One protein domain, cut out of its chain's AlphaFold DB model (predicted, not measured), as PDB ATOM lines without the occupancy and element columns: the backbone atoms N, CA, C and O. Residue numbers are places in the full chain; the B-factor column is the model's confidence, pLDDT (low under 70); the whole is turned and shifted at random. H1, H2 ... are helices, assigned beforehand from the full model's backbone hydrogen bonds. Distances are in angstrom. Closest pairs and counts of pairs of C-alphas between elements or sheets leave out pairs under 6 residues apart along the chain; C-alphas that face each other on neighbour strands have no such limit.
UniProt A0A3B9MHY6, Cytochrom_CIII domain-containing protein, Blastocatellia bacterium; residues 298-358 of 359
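Overview. This is residues 298 to 358 of the 359 residues of the protein "Cytochrom_CIII domain-containing protein" of Blastocatellia bacterium (UniProt A0A3B9MHY6). This domain has little regular structure: mostly loops, with one longer helix, H1, the short H3 near its first residues, and the short H2 set off to one side. The unnamed stretch 298 to 310 makes one end of the longest axis. The printed part has 61 residues with three named helices, in the order H1, H2, H3, and no named strand; the class is all helix, with 21 residues in named elements. It is compact, radius of gyration of the C-alphas 11.1 A, spanning 31 by 24 by 18 A.

Along the chain. Find C-alpha 311 at (41.423, 12.909, 18.963); from there H1 runs 15.8 A to residue 321. H3, residues 342 to 347, covers 8.9 A and ends at (41.490, 10.448, 7.942). H2, residues 333 to 336, covers 4.7 A.

Arrangement. Look from H1 to H3: they are close but not clearly touching, the closest C-alphas, of Val 312 and His 344, being 7.1 A apart. Their lines stand at a steep tilt of 57 degrees, opposite ways. H2 is apart from H1 and from H3. In H1 and H3 every O i to N i+4 pair is within hydrogen-bond range; H2 is too short for such a pair.

Size, cuts and confidence. The C-alphas farthest apart, of Gly 307 and Gln 356, are 32.0 A apart. The printed part has no cut. The link H1 to H2 is long, H2 to H3 tight. Look for pLDDT under 70 at residues 305 to 309.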
ATOM      1  N   SER A 298      34.306  16.918   8.074       85.31
ATOM      2  CA  SER A 298      33.785  18.185   8.611       85.31
ATOM      3  C   SER A 298      34.238  18.454  10.047       85.31
ATOM      4  O   SER A 298      34.230  19.595  10.495       85.31
ATOM      5  N   CYS A 299      34.621  17.412  10.788       82.88
ATOM      6  CA  CYS A 299      35.204  17.564  12.118       82.88
ATOM      7  C   CYS A 299      36.715  17.800  12.013       82.88
ATOM      8  O   CYS A 299      37.271  18.577  12.791       82.88
ATOM      9  N   THR A 300      37.381  17.144  11.052       80.56
ATOM     10  CA  THR A 300      38.846  17.152  10.957       80.56
ATOM     11  C   THR A 300      39.457  18.426  10.370       80.56
ATOM     12  O   THR A 300      40.671  18.593  10.357       80.56
ATOM     13  N   GLU A 301      38.641  19.341   9.858       76.88
ATOM     14  CA  GLU A 301      39.127  20.666   9.451       76.88
ATOM     15  C   GLU A 301      39.612  21.487  10.660       76.88
ATOM     16  O   GLU A 301      40.509  22.323  10.541       76.88
ATOM     17  N   CYS A 302      39.032  21.224  11.836       76.31
ATOM     18  CA  CYS A 302      39.325  21.928  13.086       76.31
ATOM     19  C   CYS A 302      39.903  21.005  14.173       76.31
ATOM     20  O   CYS A 302      40.748  21.423  14.964       76.31
ATOM     21  N   HIS A 303      39.470  19.745  14.219       76.25
ATOM     22  CA  HIS A 303      40.056  18.683  15.041       76.25
ATOM     23  C   HIS A 303      41.057  17.887  14.193       76.25
ATOM     24  O   HIS A 303      40.911  17.847  12.992       76.25
ATOM     25  N   ASN A 304      42.074  17.222  14.735       70.06
ATOM     26  CA  ASN A 304      43.053  16.488  13.899       70.06
ATOM     27  C   ASN A 304      43.957  17.354  12.997       70.06
ATOM     28  O   ASN A 304      44.642  16.812  12.134       70.06
ATOM     29  N   LYS A 305      44.010  18.676  13.220       68.19
ATOM     30  CA  LYS A 305      45.020  19.562  12.626       68.19
ATOM     31  C   LYS A 305      46.318  19.489  13.432       68.19
ATOM     32  O   LYS A 305      46.277  19.510  14.669       68.19
ATOM     33  N   ASP A 306      47.449  19.440  12.728       65.31
ATOM     34  CA  ASP A 306      48.786  19.372  13.325       65.31
ATOM     35  C   ASP A 306      48.959  20.398  14.454       65.31
ATOM     36  O   ASP A 306      48.677  21.588  14.298       65.31
ATOM     37  N   GLY A 307      49.393  19.911  15.618       60.62
ATOM     38  CA  GLY A 307      49.677  20.733  16.796       60.62
ATOM     39  C   GLY A 307      48.471  21.163  17.647       60.62
ATOM     40  O   GLY A 307      48.691  21.782  18.685       60.62
ATOM     41  N   LEU A 308      47.224  20.836  17.276       59.91
ATOM     42  CA  LEU A 308      46.026  21.259  18.025       59.91
ATOM     43  C   LEU A 308      45.325  20.106  18.759       59.91
ATOM     44  O   LEU A 308      45.156  20.180  19.976       59.91
ATOM     45  N   ARG A 309      44.911  19.043  18.052       62.69
ATOM     46  CA  ARG A 309      44.189  17.881  18.622       62.69
ATOM     47  C   ARG A 309      44.383  16.648  17.741       62.69
ATOM     48  O   ARG A 309      44.279  16.809  16.545       62.69
ATOM     49  N   LEU A 310      44.604  15.454  18.302       72.00
ATOM     50  CA  LEU A 310      44.749  14.168  17.572       72.00
ATOM     51  C   LEU A 310      43.692  13.152  18.038       72.00
ATOM     52  O   LEU A 310      43.999  12.006  18.359       72.00
ATOM     53  N   ASP A 311      42.454  13.617  18.196       81.00
ATOM     54  CA  ASP A 311      41.423  12.909  18.963       81.00
ATOM     55  C   ASP A 311      41.043  11.563  18.316       81.00
ATOM     56  O   ASP A 311      41.005  10.541  18.996       81.00
ATOM     57  N   VAL A 312      40.847  11.543  16.989       88.06
ATOM     58  CA  VAL A 312      40.483  10.318  16.254       88.06
ATOM     59  C   VAL A 312      41.638   9.323  16.249       88.06
ATOM     60  O   VAL A 312      41.439   8.166  16.606       88.06
ATOM     61  N   SER A 313      42.850   9.759  15.889       88.19
ATOM     62  CA  SER A 313      44.016   8.869  15.835       88.19
ATOM     63  C   SER A 313      44.303   8.234  17.198       88.19
ATOM     64  O   SER A 313      44.500   7.026  17.273       88.19
ATOM     65  N   LYS A 314      44.222   9.011  18.291       90.06
ATOM     66  CA  LYS A 314      44.414   8.502  19.659       90.06
ATOM     67  C   LYS A 314      43.352   7.486  20.073       90.06
ATOM     68  O   LYS A 314      43.693   6.474  20.680       90.06
ATOM     69  N   GLU A 315      42.074   7.742  19.780       92.19
ATOM     70  CA  GLU A 315      41.015   6.774  20.089       92.19
ATOM     71  C   GLU A 315      41.158   5.499  19.240       92.19
ATOM     72  O   GLU A 315      40.972   4.408  19.773       92.19
ATOM     73  N   LEU A 316      41.557   5.598  17.967       92.69
ATOM     74  CA  LEU A 316      41.821   4.423  17.125       92.69
ATOM     75  C   LEU A 316      43.017   3.601  17.635       92.69
ATOM     76  O   LEU A 316      42.917   2.382  17.722       92.69
ATOM     77  N   GLU A 317      44.114   4.238  18.051       92.38
ATOM     78  CA  GLU A 317      45.244   3.548  18.697       92.38
ATOM     79  C   GLU A 317      44.848   2.865  20.015       92.38
ATOM     80  O   GLU A 317      45.417   1.839  20.391       92.38
ATOM     81  N   ALA A 318      43.891   3.437  20.748       94.19
ATOM     82  CA  ALA A 318      43.367   2.826  21.961       94.19
ATOM     83  C   ALA A 318      42.511   1.587  21.652       94.19
ATOM     84  O   ALA A 318      42.591   0.609  22.395       94.19
ATOM     85  N   ILE A 319      41.758   1.594  20.542       94.38
ATOM     86  CA  ILE A 319      41.053   0.404  20.042       94.38
ATOM     87  C   ILE A 319      42.056  -0.696  19.675       94.38
ATOM     88  O   ILE A 319      41.858  -1.837  20.087       94.38
ATOM     89  N   ASP A 320      43.145  -0.366  18.973       90.75
ATOM     90  CA  ASP A 320      44.169  -1.348  18.570       90.75
ATOM     91  C   ASP A 320      44.780  -2.097  19.767       90.75
ATOM     92  O   ASP A 320      45.222  -3.235  19.636       90.75
ATOM     93  N   LYS A 321      44.817  -1.453  20.942       93.75
ATOM     94  CA  LYS A 321      45.328  -2.030  22.197       93.75
ATOM     95  C   LYS A 321      44.250  -2.732  23.020       93.75
ATOM     96  O   LYS A 321      44.575  -3.513  23.909       93.75
ATOM     97  N   ASN A 322      42.984  -2.396  22.794       94.50
ATOM     98  CA  ASN A 322      41.853  -2.918  23.542       94.50
ATOM     99  C   ASN A 322      40.584  -2.874  22.681       94.50
ATOM    100  O   ASN A 322      39.941  -1.829  22.551       94.50
ATOM    101  N   ARG A 323      40.159  -4.037  22.177       93.50
ATOM    102  CA  ARG A 323      38.938  -4.167  21.364       93.50
ATOM    103  C   ARG A 323      37.657  -3.708  22.073       93.50
ATOM    104  O   ARG A 323      36.682  -3.393  21.391       93.50
ATOM    105  N   ASP A 324      37.659  -3.637  23.406       93.50
ATOM    106  CA  ASP A 324      36.533  -3.185  24.231       93.50
ATOM    107  C   ASP A 324      36.565  -1.666  24.504       93.50
ATOM    108  O   ASP A 324      35.657  -1.128  25.147       93.50
ATOM    109  N   PHE A 325      37.583  -0.950  24.006       94.44
ATOM    110  CA  PHE A 325      37.692   0.505  24.123       94.44
ATOM    111  C   PHE A 325      36.480   1.207  23.499       94.44
ATOM    112  O   PHE A 325      36.070   0.898  22.381       94.44
ATOM    113  N   VAL A 326      35.921   2.202  24.185       92.31
ATOM    114  CA  VAL A 326      34.737   2.935  23.721       92.31
ATOM    115  C   VAL A 326      35.150   4.317  23.233       92.31
ATOM    116  O   VAL A 326      35.552   5.147  24.048       92.31
ATOM    117  N   CYS A 327      34.986   4.593  21.933       91.06
ATOM    118  CA  CYS A 327      35.145   5.951  21.406       91.06
ATOM    119  C   CYS A 327      34.103   6.850  22.063       91.06
ATOM    120  O   CYS A 327      32.905   6.697  21.837       91.06
ATOM    121  N   SER A 328      34.544   7.758  22.916       89.25
ATOM    122  CA  SER A 328      33.652   8.513  23.798       89.25
ATOM    123  C   SER A 328      33.831  10.013  23.665       89.25
ATOM    124  O   SER A 328      32.970  10.761  24.137       89.25
ATOM    125  N   TYR A 329      34.898  10.439  22.984       86.38
ATOM    126  CA  TYR A 329      35.181  11.838  22.725       86.38
ATOM    127  C   TYR A 329      34.108  12.469  21.828       86.38
ATOM    128  O   TYR A 329      33.479  13.458  22.204       86.38
ATOM    129  N   CYS A 330      33.834  11.852  20.675       84.75
ATOM    130  CA  CYS A 330      32.797  12.319  19.747       84.75
ATOM    131  C   CYS A 330      31.444  11.636  19.970       84.75
ATOM    132  O   CYS A 330      30.397  12.237  19.711       84.75
ATOM    133  N   HIS A 331      31.450  10.383  20.424       87.31
ATOM    134  CA  HIS A 331      30.281   9.509  20.398       87.31
ATOM    135  C   HIS A 331      29.724   9.205  21.789       87.31
ATOM    136  O   HIS A 331      30.417   9.217  22.809       87.31
ATOM    137  N   THR A 332      28.426   8.934  21.825       82.81
ATOM    138  CA  THR A 332      27.773   8.224  22.925       82.81
ATOM    139  C   THR A 332      28.218   6.767  22.941       82.81
ATOM    140  O   THR A 332      28.632   6.216  21.920       82.81
ATOM    141  N   SER A 333      28.161   6.131  24.109       83.94
ATOM    142  CA  SER A 333      28.700   4.776  24.293       83.94
ATOM    143  C   SER A 333      28.048   3.685  23.431       83.94
ATOM    144  O   SER A 333      28.709   2.706  23.094       83.94
ATOM    145  N   ASP A 334      26.786   3.844  23.039       81.38
ATOM    146  CA  ASP A 334      26.068   2.937  22.130       81.38
ATOM    147  C   ASP A 334      26.678   2.907  20.719       81.38
ATOM    148  O   ASP A 334      26.690   1.859  20.076       81.38
ATOM    149  N   VAL A 335      27.212   4.038  20.246       85.25
ATOM    150  CA  VAL A 335      27.923   4.130  18.967       85.25
ATOM    151  C   VAL A 335      29.411   3.887  19.149       85.25
ATOM    152  O   VAL A 335      30.011   3.184  18.344       85.25
ATOM    153  N   GLY A 336      30.001   4.418  20.218       89.94
ATOM    154  CA  GLY A 336      31.428   4.310  20.500       89.94
ATOM    155  C   GLY A 336      31.946   2.880  20.636       89.94
ATOM    156  O   GLY A 336      33.139   2.652  20.468       89.94
ATOM    157  N   ARG A 337      31.059   1.925  20.940       90.19
ATOM    158  CA  ARG A 337      31.342   0.482  21.018       90.19
ATOM    159  C   ARG A 337      31.300  -0.236  19.667       90.19
ATOM    160  O   ARG A 337      31.776  -1.362  19.580       90.19
ATOM    161  N   LEU A 338      30.710   0.371  18.638       89.75
ATOM    162  CA  LEU A 338      30.628  -0.224  17.304       89.75
ATOM    163  C   LEU A 338      31.983  -0.143  16.589       89.75
ATOM    164  O   LEU A 338      32.866   0.627  16.980       89.75
ATOM    165  N   ASP A 339      32.140  -0.931  15.526       92.31
ATOM    166  CA  ASP A 339      33.291  -0.810  14.628       92.31
ATOM    167  C   ASP A 339      33.349   0.605  14.026       92.31
ATOM    168  O   ASP A 339      32.346   1.066  13.457       92.31
ATOM    169  N   PRO A 340      34.497   1.306  14.118       91.69
ATOM    170  CA  PRO A 340      34.654   2.590  13.457       91.69
ATOM    171  C   PRO A 340      34.501   2.425  11.934       91.69
ATOM    172  O   PRO A 340      35.071   1.502  11.347       91.69
ATOM    173  N   PRO A 341      33.751   3.306  11.251       90.88
ATOM    174  CA  PRO A 341      33.672   3.284   9.795       90.88
ATOM    175  C   PRO A 341      35.047   3.482   9.146       90.88
ATOM    176  O   PRO A 341      35.872   4.228   9.671       90.88
ATOM    177  N   ALA A 342      35.254   2.926   7.947       91.75
ATOM    178  CA  ALA A 342      36.501   3.080   7.183       91.75
ATOM    179  C   ALA A 342      36.952   4.545   7.034       91.75
ATOM    180  O   ALA A 342      38.142   4.835   7.076       91.75
ATOM    181  N   SER A 343      36.005   5.483   6.945       89.69
ATOM    182  CA  SER A 343      36.306   6.915   6.882       89.69
ATOM    183  C   SER A 343      37.115   7.433   8.076       89.69
ATOM    184  O   SER A 343      37.898   8.350   7.878       89.69
ATOM    185  N   HIS A 344      36.971   6.858   9.278       91.19
ATOM    186  CA  HIS A 344      37.753   7.251  10.460       91.19
ATOM    187  C   HIS A 344      39.218   6.816  10.347       91.19
ATOM    188  O   HIS A 344      40.111   7.531  10.782       91.19
ATOM    189  N   TYR A 345      39.466   5.663   9.729       91.06
ATOM    190  CA  TYR A 345      40.813   5.155   9.493       91.06
ATOM    191  C   TYR A 345      41.524   5.945   8.389       91.06
ATOM    192  O   TYR A 345      42.666   6.365   8.572       91.06
ATOM    193  N   VAL A 346      40.815   6.247   7.296       90.19
ATOM    194  CA  VAL A 346      41.354   7.022   6.167       90.19
ATOM    195  C   VAL A 346      41.837   8.405   6.612       90.19
ATOM    196  O   VAL A 346      42.948   8.797   6.266       90.19
ATOM    197  N   ILE A 347      41.061   9.131   7.428       87.06
ATOM    198  CA  ILE A 347      41.490  10.448   7.942       87.06
ATOM    199  C   ILE A 347      42.664  10.371   8.927       87.06
ATOM    200  O   ILE A 347      43.317  11.378   9.178       87.06
ATOM    201  N   ALA A 348      42.914   9.194   9.501       87.31
ATOM    202  CA  ALA A 348      44.046   8.930  10.377       87.31
ATOM    203  C   ALA A 348      45.235   8.319   9.610       87.31
ATOM    204  O   ALA A 348      46.219   7.932  10.235       87.31
ATOM    205  N   GLY A 349      45.154   8.213   8.275       87.88
ATOM    206  CA  GLY A 349      46.225   7.676   7.433       87.88
ATOM    207  C   GLY A 349      46.500   6.185   7.649       87.88
ATOM    208  O   GLY A 349      47.642   5.753   7.515       87.88
ATOM    209  N   ARG A 350      45.481   5.400   8.020       88.75
ATOM    210  CA  ARG A 350      45.604   3.966   8.329       88.75
ATOM    211  C   ARG A 350      44.564   3.117   7.605       88.75
ATOM    212  O   ARG A 350      43.506   3.605   7.212       88.75
ATOM    213  N   GLU A 351      44.871   1.830   7.475       91.88
ATOM    214  CA  GLU A 351      43.949   0.834   6.929       91.88
ATOM    215  C   GLU A 351      42.792   0.543   7.904       91.88
ATOM    216  O   GLU A 351      43.016   0.488   9.118       91.88
ATOM    217  N   PRO A 352      41.551   0.355   7.411       93.56
ATOM    218  CA  PRO A 352      40.414  -0.002   8.250       93.56
ATOM    219  C   PRO A 352      40.576  -1.351   8.951       93.56
ATOM    220  O   PRO A 352      40.816  -2.371   8.310       93.56
ATOM    221  N   LEU A 353      40.333  -1.366  10.262       92.12
ATOM    222  CA  LEU A 353      40.296  -2.580  11.080       92.12
ATOM    223  C   LEU A 353      38.911  -2.771  11.705       92.12
ATOM    224  O   LEU A 353      38.236  -1.801  12.070       92.12
ATOM    225  N   LYS A 354      38.483  -4.026  11.857       93.19
ATOM    226  CA  LYS A 354      37.313  -4.363  12.679       93.19
ATOM    227  C   LYS A 354      37.775  -4.781  14.063       93.19
ATOM    228  O   LYS A 354      38.797  -5.446  14.201       93.19
ATOM    229  N   ARG A 355      36.988  -4.468  15.091       93.25
ATOM    230  CA  ARG A 355      37.305  -4.800  16.489       93.25
ATOM    231  C   ARG A 355      37.491  -6.298  16.712       93.25
ATOM    232  O   ARG A 355      38.305  -6.697  17.534       93.25
ATOM    233  N   GLN A 356      36.756  -7.124  15.970       93.12
ATOM    234  CA  GLN A 356      36.883  -8.584  16.003       93.12
ATOM    235  C   GLN A 356      38.247  -9.104  15.514       93.12
ATOM    236  O   GLN A 356      38.619 -10.218  15.869       93.12
ATOM    237  N   ASP A 357      38.976  -8.313  14.721       92.12
ATOM    238  CA  ASP A 357      40.255  -8.704  14.122       92.12
ATOM    239  C   ASP A 357      41.454  -8.270  14.999       92.12
ATOM    240  O   ASP A 357      42.609  -8.545  14.672       92.12
ATOM    241  N   ILE A 358      41.183  -7.599  16.125       90.06
ATOM    242  CA  ILE A 358      42.176  -7.120  17.092       90.06
ATOM    243  C   ILE A 358      42.461  -8.233  18.102       90.06
ATOM    244  O   ILE A 358      41.533  -8.819  18.669       90.06
TER     245      ILE A 358